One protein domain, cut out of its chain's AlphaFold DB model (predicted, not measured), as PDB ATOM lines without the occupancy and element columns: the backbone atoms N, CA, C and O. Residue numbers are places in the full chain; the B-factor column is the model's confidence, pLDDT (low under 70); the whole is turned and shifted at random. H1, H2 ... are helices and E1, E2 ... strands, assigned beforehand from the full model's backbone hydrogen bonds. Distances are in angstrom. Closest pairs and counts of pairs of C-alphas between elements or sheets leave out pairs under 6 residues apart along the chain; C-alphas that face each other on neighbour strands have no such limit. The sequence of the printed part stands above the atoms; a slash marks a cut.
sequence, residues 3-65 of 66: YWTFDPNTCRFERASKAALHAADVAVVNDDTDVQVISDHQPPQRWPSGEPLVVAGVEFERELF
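Overview. This is residues 3 to 65 of the 66 residues of an uncharacterized protein of Raoultella planticola (UniProt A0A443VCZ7). A strongly twisted sheet of four strands, E2 E1 E3 E4, has the short helix H1 over one face, and on the side of its other face the small hairpin E5 and E6 and the short helix H2. A long link, residues 40 to 52, leads from edge strand E4 to that hairpin. The printed part has 63 residues, with two named helices and six named strands in the order E1 E2 H1 E3 E4 E5 E6 H2; both sheets are antiparallel and the class is mixed. It is compact, with a radius of gyration of the C-alphas of 10.6 A, and rounded, spanning 26 by 24 by 20 A.

Arrangement. E1, residues 3 to 7, and E2, residues 12 to 16, form a hairpin, with N 7 and O 12 2.9 A apart. H1, residues 18 to 22, is on the sheet at a height of 8.5 A; the closest C-alphas of E1 and H1 are those of Tyr 3 and Lys 18, 6.5 A apart. E3, residues 26 to 30, is the antiparallel neighbour of E1, with N 4 and O 28 2.9 A apart. E2, H1 and E3 make a split strand-helix-strand unit, two strands running the same way with E1 between them, its crossover right-handed. E3 and E4, residues 35 to 39, form a hairpin, with N 27 and O 38 2.8 A apart. E5, residues 53 to 55, and E6, residues 58 to 60, form another, with N 60 and O 53 2.8 A apart. H2, residues 62 to 65, is on the four-stranded sheet, on the opposite face from H1, at a height of 8.7 A. In H1 0 of 1 O i to N i+4 pairs and 2 of 2 O i to N i+3 pairs are within hydrogen-bond range; H2 is too short for an O i to N i+4 pair.

Along the chain. E1 begins at C-alpha 3, (-45.935, -21.201, -23.500), and is 13.0 A long. E3 measures 13.8 A and E4 13.4 A. H2 ends at C-alpha 65, (-46.862, -19.616, -15.041).

Size, cuts and confidence. The two C-alphas farthest apart, those of Asn 9 and Thr 33, are 30.1 A apart. The printed part has no cut, its one long link is E4 to E5, and no printed residue is under 70 in pLDDT.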
ATOM      1  N   TYR A   3     -46.847 -20.060 -23.448       94.56
ATOM      2  CA  TYR A   3     -45.935 -21.201 -23.500       94.56
ATOM      3  C   TYR A   3     -44.581 -20.843 -22.907       94.56
ATOM      4  O   TYR A   3     -44.079 -19.730 -23.122       94.56
ATOM      5  N   TRP A   4     -43.993 -21.817 -22.230       96.25
ATOM      6  CA  TRP A   4     -42.627 -21.773 -21.751       96.25
ATOM      7  C   TRP A   4     -41.933 -23.098 -22.023       96.25
ATOM      8  O   TRP A   4     -42.558 -24.151 -21.951       96.25
ATOM      9  N   THR A   5     -40.640 -23.045 -22.307       95.50
ATOM     10  CA  THR A   5     -39.792 -24.231 -22.473       95.50
ATOM     11  C   THR A   5     -38.656 -24.171 -21.470       95.50
ATOM     12  O   THR A   5     -38.140 -23.086 -21.194       95.50
ATOM     13  N   PHE A   6     -38.288 -25.320 -20.914       94.69
ATOM     14  CA  PHE A   6     -37.152 -25.424 -20.013       94.69
ATOM     15  C   PHE A   6     -35.847 -25.399 -20.813       94.69
ATOM     16  O   PHE A   6     -35.664 -26.206 -21.724       94.69
ATOM     17  N   ASP A   7     -34.944 -24.485 -20.470       92.81
ATOM     18  CA  ASP A   7     -33.577 -24.472 -20.979       92.81
ATOM     19  C   ASP A   7     -32.648 -25.175 -19.971       92.81
ATOM     20  O   ASP A   7     -32.428 -24.654 -18.871       92.81
ATOM     21  N   PRO A   8     -32.073 -26.340 -20.324       90.50
ATOM     22  CA  PRO A   8     -31.189 -27.085 -19.433       90.50
ATOM     23  C   PRO A   8     -29.842 -26.391 -19.190       90.50
ATOM     24  O   PRO A   8     -29.157 -26.734 -18.230       90.50
ATOM     25  N   ASN A   9     -29.446 -25.418 -20.019       91.38
ATOM     26  CA  ASN A   9     -28.190 -24.685 -19.826       91.38
ATOM     27  C   ASN A   9     -28.318 -23.609 -18.746       91.38
ATOM     28  O   ASN A   9     -27.357 -23.328 -18.030       91.38
ATOM     29  N   THR A  10     -29.494 -22.990 -18.642       91.06
ATOM     30  CA  THR A  10     -29.766 -21.918 -17.677       91.06
ATOM     31  C   THR A  10     -30.620 -22.380 -16.496       91.06
ATOM     32  O   THR A  10     -30.779 -21.624 -15.537       91.06
ATOM     33  N   CYS A  11     -31.126 -23.621 -16.539       92.19
ATOM     34  CA  CYS A  11     -32.056 -24.215 -15.579       92.19
ATOM     35  C   CYS A  11     -33.270 -23.318 -15.324       92.19
ATOM     36  O   CYS A  11     -33.639 -23.059 -14.178       92.19
ATOM     37  N   ARG A  12     -33.856 -22.776 -16.396       93.12
ATOM     38  CA  ARG A  12     -34.966 -21.823 -16.321       93.12
ATOM     39  C   ARG A  12     -36.005 -22.104 -17.384       93.12
ATOM     40  O   ARG A  12     -35.705 -22.616 -18.456       93.12
ATOM     41  N   PHE A  13     -37.232 -21.704 -17.084       94.94
ATOM     42  CA  PHE A  13     -38.280 -21.610 -18.082       94.94
ATOM     43  C   PHE A  13     -38.243 -20.249 -18.768       94.94
ATOM     44  O   PHE A  13     -38.328 -19.208 -18.115       94.94
ATOM     45  N   GLU A  14     -38.188 -20.268 -20.094       94.75
ATOM     46  CA  GLU A  14     -38.222 -19.064 -20.917       94.75
ATOM     47  C   GLU A  14     -39.483 -19.017 -21.766       94.75
ATOM     48  O   GLU A  14     -40.059 -20.048 -22.121       94.75
ATOM     49  N   ARG A  15     -39.928 -17.803 -22.104       94.44
ATOM     50  CA  ARG A  15     -41.088 -17.617 -22.973       94.44
ATOM     51  C   ARG A  15     -40.816 -18.174 -24.358       94.44
ATOM     52  O   ARG A  15     -39.845 -17.802 -25.006       94.44
ATOM     53  N   ALA A  16     -41.744 -18.995 -24.831       93.25
ATOM     54  CA  ALA A  16     -41.584 -19.730 -26.068       93.25
ATOM     55  C   ALA A  16     -42.793 -19.576 -26.996       93.25
ATOM     56  O   ALA A  16     -43.882 -19.146 -26.606       93.25
ATOM     57  N   SER A  17     -42.593 -19.950 -28.258       92.56
ATOM     58  CA  SER A  17     -43.686 -20.132 -29.212       92.56
ATOM     59  C   SER A  17     -44.222 -21.562 -29.136       92.56
ATOM     60  O   SER A  17     -43.517 -22.479 -28.721       92.56
ATOM     61  N   LYS A  18     -45.450 -21.785 -29.618       89.50
ATOM     62  CA  LYS A  18     -46.039 -23.131 -29.702       89.50
ATOM     63  C   LYS A  18     -45.150 -24.126 -30.465       89.50
ATOM     64  O   LYS A  18     -45.115 -25.298 -30.118       89.50
ATOM     65  N   ALA A  19     -44.431 -23.666 -31.491       88.50
ATOM     66  CA  ALA A  19     -43.556 -24.522 -32.291       88.50
ATOM     67  C   ALA A  19     -42.360 -25.062 -31.488       88.50
ATOM     68  O   ALA A  19     -41.933 -26.188 -31.718       88.50
ATOM     69  N   ALA A  20     -41.859 -24.287 -30.521       88.00
ATOM     70  CA  ALA A  20     -40.720 -24.676 -29.692       88.00
ATOM     71  C   ALA A  20     -41.047 -25.822 -28.718       88.00
ATOM     72  O   ALA A  20     -40.141 -26.544 -28.317       88.00
ATOM     73  N   LEU A  21     -42.330 -26.051 -28.401       86.44
ATOM     74  CA  LEU A  21     -42.769 -27.155 -27.537       86.44
ATOM     75  C   LEU A  21     -42.349 -28.530 -28.073       86.44
ATOM     76  O   LEU A  21     -42.104 -29.438 -27.294       86.44
ATOM     77  N   HIS A  22     -42.266 -28.690 -29.397       82.50
ATOM     78  CA  HIS A  22     -41.880 -29.964 -30.010       82.50
ATOM     79  C   HIS A  22     -40.398 -30.301 -29.831       82.50
ATOM     80  O   HIS A  22     -40.028 -31.464 -29.967       82.50
ATOM     81  N   ALA A  23     -39.566 -29.292 -29.580       85.25
ATOM     82  CA  ALA A  23     -38.121 -29.438 -29.456       85.25
ATOM     83  C   ALA A  23     -37.643 -29.456 -27.997       85.25
ATOM     84  O   ALA A  23     -36.479 -29.754 -27.761       85.25
ATOM     85  N   ALA A  24     -38.507 -29.104 -27.043       88.00
ATOM     86  CA  ALA A  24     -38.164 -29.043 -25.630       88.00
ATOM     87  C   ALA A  24     -38.538 -30.344 -24.915       88.00
ATOM     88  O   ALA A  24     -39.643 -30.855 -25.096       88.00
ATOM     89  N   ASP A  25     -37.643 -30.825 -24.053       90.19
ATOM     90  CA  ASP A  25     -37.885 -32.015 -23.228       90.19
ATOM     91  C   ASP A  25     -38.949 -31.756 -22.157       90.19
ATOM     92  O   ASP A  25     -39.737 -32.642 -21.831       90.19
ATOM     93  N   VAL A  26     -38.984 -30.525 -21.629       93.75
ATOM     94  CA  VAL A  26     -39.987 -30.066 -20.666       93.75
ATOM     95  C   VAL A  26     -40.517 -28.697 -21.074       93.75
ATOM     96  O   VAL A  26     -39.759 -27.767 -21.367       93.75
ATOM     97  N   ALA A  27     -41.834 -28.552 -21.060       94.81
ATOM     98  CA  ALA A  27     -42.513 -27.308 -21.359       94.81
ATOM     99  C   ALA A  27     -43.731 -27.099 -20.461       94.81
ATOM    100  O   ALA A  27     -44.378 -28.048 -20.026       94.81
ATOM    101  N   VAL A  28     -44.063 -25.835 -20.227       94.94
ATOM    102  CA  VAL A  28     -45.256 -25.420 -19.492       94.94
ATOM    103  C   VAL A  28     -46.184 -24.687 -20.449       94.94
ATOM    104  O   VAL A  28     -45.761 -23.831 -21.232       94.94
ATOM    105  N   VAL A  29     -47.465 -25.024 -20.390       94.69
ATOM    106  CA  VAL A  29     -48.525 -24.426 -21.193       94.69
ATOM    107  C   VAL A  29     -49.595 -23.893 -20.259       94.69
ATOM    108  O   VAL A  29     -50.125 -24.632 -19.443       94.69
ATOM    109  N   ASN A  30     -49.948 -22.624 -20.409       94.50
ATOM    110  CA  ASN A  30     -51.119 -22.040 -19.769       94.50
ATOM    111  C   ASN A  30     -52.139 -21.694 -20.858       94.50
ATOM    112  O   ASN A  30     -51.852 -20.900 -21.761       94.50
ATOM    113  N   ASP A  31     -53.316 -22.312 -20.810       90.50
ATOM    114  CA  ASP A  31     -54.392 -22.113 -21.787       90.50
ATOM    115  C   ASP A  31     -55.464 -21.101 -21.348       90.50
ATOM    116  O   ASP A  31     -56.543 -21.045 -21.934       90.50
ATOM    117  N   ASP A  32     -55.133 -20.268 -20.362       88.06
ATOM    118  CA  ASP A  32     -55.994 -19.306 -19.666       88.06
ATOM    119  C   ASP A  32     -57.102 -19.951 -18.806       88.06
ATOM    120  O   ASP A  32     -57.787 -19.244 -18.069       88.06
ATOM    121  N   THR A  33     -57.247 -21.281 -18.845       88.12
ATOM    122  CA  THR A  33     -58.132 -22.056 -17.958       88.12
ATOM    123  C   THR A  33     -57.322 -22.845 -16.933       88.12
ATOM    124  O   THR A  33     -57.742 -22.980 -15.784       88.12
ATOM    125  N   ASP A  34     -56.164 -23.366 -17.338       91.88
ATOM    126  CA  ASP A  34     -55.293 -24.154 -16.481       91.88
ATOM    127  C   ASP A  34     -53.825 -24.135 -16.933       91.88
ATOM    128  O   ASP A  34     -53.495 -23.759 -18.062       91.88
ATOM    129  N   VAL A  35     -52.943 -24.582 -16.036       94.25
ATOM    130  CA  VAL A  35     -51.519 -24.794 -16.315       94.25
ATOM    131  C   VAL A  35     -51.247 -26.286 -16.488       94.25
ATOM    132  O   VAL A  35     -51.650 -27.119 -15.672       94.25
ATOM    133  N   GLN A  36     -50.557 -26.623 -17.570       94.81
ATOM    134  CA  GLN A  36     -50.206 -27.977 -17.971       94.81
ATOM    135  C   GLN A  36     -48.698 -28.088 -18.185       94.81
ATOM    136  O   GLN A  36     -48.057 -27.143 -18.645       94.81
ATOM    137  N   VAL A  37     -48.144 -29.259 -17.900       94.38
ATOM    138  CA  VAL A  37     -46.749 -29.608 -18.167       94.38
ATOM    139  C   VAL A  37     -46.714 -30.655 -19.267       94.38
ATOM    140  O   VAL A  37     -47.502 -31.600 -19.281       94.38
ATOM    141  N   ILE A  38     -45.801 -30.465 -20.207       93.12
ATOM    142  CA  ILE A  38     -45.444 -31.428 -21.241       93.12
ATOM    143  C   ILE A  38     -44.028 -31.877 -20.914       93.12
ATOM    144  O   ILE A  38     -43.136 -31.038 -20.835       93.12
ATOM    145  N   SER A  39     -43.822 -33.173 -20.723       91.50
ATOM    146  CA  SER A  39     -42.518 -33.765 -20.414       91.50
ATOM    147  C   SER A  39     -42.317 -35.039 -21.227       91.50
ATOM    148  O   SER A  39     -43.275 -35.770 -21.462       91.50
ATOM    149  N   ASP A  40     -41.090 -35.298 -21.685       82.56
ATOM    150  CA  ASP A  40     -40.693 -36.546 -22.365       82.56
ATOM    151  C   ASP A  40     -41.609 -36.940 -23.544       82.56
ATOM    152  O   ASP A  40     -41.941 -38.109 -23.749       82.56
ATOM    153  N   HIS A  41     -42.075 -35.945 -24.310       76.69
ATOM    154  CA  HIS A  41     -43.055 -36.108 -25.395       76.69
ATOM    155  C   HIS A  41     -44.383 -36.776 -24.982       76.69
ATOM    156  O   HIS A  41     -45.131 -37.267 -25.834       76.69
ATOM    157  N   GLN A  42     -44.706 -36.787 -23.689       84.31
ATOM    158  CA  GLN A  42     -45.998 -37.240 -23.196       84.31
ATOM    159  C   GLN A  42     -47.099 -36.214 -23.497       84.31
ATOM    160  O   GLN A  42     -46.821 -35.029 -23.715       84.31
ATOM    161  N   PRO A  43     -48.375 -36.644 -23.518       85.81
ATOM    162  CA  PRO A  43     -49.494 -35.718 -23.598       85.81
ATOM    163  C   PRO A  43     -49.430 -34.673 -22.472       85.81
ATOM    164  O   PRO A  43     -49.023 -35.028 -21.364       85.81
ATOM    165  N   PRO A  44     -49.873 -33.424 -22.714       90.50
ATOM    166  CA  PRO A  44     -49.934 -32.403 -21.677       90.50
ATOM    167  C   PRO A  44     -50.712 -32.903 -20.460       90.50
ATOM    168  O   PRO A  44     -51.855 -33.351 -20.582       90.50
ATOM    169  N   GLN A  45     -50.093 -32.824 -19.288       92.75
ATOM    170  CA  GLN A  45     -50.712 -33.187 -18.023       92.75
ATOM    171  C   GLN A  45     -51.020 -31.932 -17.227       92.75
ATOM    172  O   GLN A  45     -50.226 -30.996 -17.182       92.75
ATOM    173  N   ARG A  46     -52.184 -31.914 -16.579       94.25
ATOM    174  CA  ARG A  46     -52.542 -30.853 -15.642       94.25
ATOM    175  C   ARG A  46     -51.515 -30.799 -14.513       94.25
ATOM    176  O   ARG A  46     -51.271 -31.816 -13.873       94.25
ATOM    177  N   TRP A  47     -50.988 -29.614 -14.236       94.00
ATOM    178  CA  TRP A  47     -50.099 -29.382 -13.103       94.00
ATOM    179  C   TRP A  47     -50.934 -28.939 -11.896       94.00
ATOM    180  O   TRP A  47     -51.512 -27.869 -11.968       94.00
ATOM    181  N   PRO A  48     -51.074 -29.695 -10.799       89.19
ATOM    182  CA  PRO A  48     -51.904 -29.277  -9.664       89.19
ATOM    183  C   PRO A  48     -51.451 -27.951  -9.021       89.19
ATOM    184  O   PRO A  48     -50.262 -27.662  -8.934       89.19
ATOM    185  N   SER A  49     -52.404 -27.145  -8.544       84.69
ATOM    186  CA  SER A  49     -52.116 -25.937  -7.755       84.69
ATOM    187  C   SER A  49     -51.465 -26.297  -6.418       84.69
ATOM    188  O   SER A  49     -51.982 -27.172  -5.721       84.69
ATOM    189  N   GLY A  50     -50.399 -25.589  -6.036       84.44
ATOM    190  CA  GLY A  50     -49.687 -25.802  -4.772       84.44
ATOM    191  C   GLY A  50     -48.669 -26.950  -4.776       84.44
ATOM    192  O   GLY A  50     -48.051 -27.197  -3.744       84.44
ATOM    193  N   GLU A  51     -48.472 -27.637  -5.904       87.69
ATOM    194  CA  GLU A  51     -47.382 -28.602  -6.071       87.69
ATOM    195  C   GLU A  51     -46.257 -27.972  -6.904       87.69
ATOM    196  O   GLU A  51     -46.537 -27.462  -7.990       87.69
ATOM    197  N   PRO A  52     -44.991 -27.982  -6.452       91.94
ATOM    198  CA  PRO A  52     -43.883 -27.509  -7.271       91.94
ATOM    199  C   PRO A  52     -43.554 -28.519  -8.377       91.94
ATOM    200  O   PRO A  52     -43.598 -29.733  -8.173       91.94
ATOM    201  N   LEU A  53     -43.162 -28.021  -9.549       92.94
ATOM    202  CA  LEU A  53     -42.574 -28.846 -10.601       92.94
ATOM    203  C   LEU A  53     -41.069 -28.885 -10.393       92.94
ATOM    204  O   LEU A  53     -40.419 -27.843 -10.363       92.94
ATOM    205  N   VAL A  54     -40.508 -30.086 -10.310       92.81
ATOM    206  CA  VAL A  54     -39.060 -30.268 -10.202       92.81
ATOM    207  C   VAL A  54     -38.494 -30.648 -11.562       92.81
ATOM    208  O   VAL A  54     -38.805 -31.716 -12.088       92.81
ATOM    209  N   VAL A  55     -37.633 -29.798 -12.121       91.94
ATOM    210  CA  VAL A  55     -36.921 -30.068 -13.380       91.94
ATOM    211  C   VAL A  55     -35.427 -29.933 -13.141       91.94
ATOM    212  O   VAL A  55     -34.964 -28.917 -12.630       91.94
ATOM    213  N   ALA A  56     -34.663 -30.978 -13.474       88.62
ATOM    214  CA  ALA A  56     -33.216 -31.040 -13.236       88.62
ATOM    215  C   ALA A  56     -32.800 -30.722 -11.778       88.62
ATOM    216  O   ALA A  56     -31.722 -30.183 -11.533       88.62
ATOM    217  N   GLY A  57     -33.655 -31.049 -10.800       89.94
ATOM    218  CA  GLY A  57     -33.418 -30.777  -9.376       89.94
ATOM    219  C   GLY A  57     -33.717 -29.340  -8.932       89.94
ATOM    220  O   GLY A  57     -33.442 -29.003  -7.784       89.94
ATOM    221  N   VAL A  58     -34.278 -28.506  -9.812       92.56
ATOM    222  CA  VAL A  58     -34.745 -27.151  -9.497       92.56
ATOM    223  C   VAL A  58     -36.263 -27.156  -9.393       92.56
ATOM    224  O   VAL A  58     -36.943 -27.684 -10.273       92.56
ATOM    225  N   GLU A  59     -36.784 -26.571  -8.320       94.25
ATOM    226  CA  GLU A  59     -38.219 -26.445  -8.080       94.25
ATOM    227  C   GLU A  59     -38.762 -25.161  -8.708       94.25
ATOM    228  O   GLU A  59     -38.167 -24.087  -8.591       94.25
ATOM    229  N   PHE A  60     -39.915 -25.274  -9.358       94.12
ATOM    230  CA  PHE A  60     -40.641 -24.165  -9.949       94.12
ATOM    231  C   PHE A  60     -42.053 -24.132  -9.389       94.12
ATOM    232  O   PHE A  60     -42.740 -25.150  -9.362       94.12
ATOM    233  N   GLU A  61     -42.486 -22.952  -8.968       93.62
ATOM    234  CA  GLU A  61     -43.845 -22.709  -8.496       93.62
ATOM    235  C   GLU A  61     -44.785 -22.530  -9.691       93.62
ATOM    236  O   GLU A  61     -44.447 -21.851 -10.668       93.62
ATOM    237  N   ARG A  62     -45.975 -23.135  -9.623       92.06
ATOM    238  CA  ARG A  62     -46.981 -23.051 -10.691       92.06
ATOM    239  C   ARG A  62     -47.418 -21.604 -10.923       92.06
ATOM    240  O   ARG A  62     -47.650 -21.209 -12.063       92.06
ATOM    241  N   GLU A  63     -47.476 -20.814  -9.858       90.50
ATOM    242  CA  GLU A  63     -47.882 -19.410  -9.808       90.50
ATOM    243  C   GLU A  63     -47.033 -18.514 -10.727       90.50
ATOM    244  O   GLU A  63     -47.509 -17.488 -11.206       90.50
ATOM    245  N   LEU A  64     -45.795 -18.916 -11.043       89.69
ATOM    246  CA  LEU A  64     -44.936 -18.219 -12.011       89.69
ATOM    247  C   LEU A  64     -45.454 -18.320 -13.456       89.69
ATOM    248  O   LEU A  64     -45.031 -17.551 -14.326       89.69
ATOM    249  N   PHE A  65     -46.347 -19.275 -13.718       91.06
ATOM    250  CA  PHE A  65     -46.862 -19.616 -15.041       91.06
ATOM    251  C   PHE A  65     -48.361 -19.368 -15.190       91.06
ATOM    252  O   PHE A  65     -48.888 -19.591 -16.284       91.06
TER     253      PHE A  65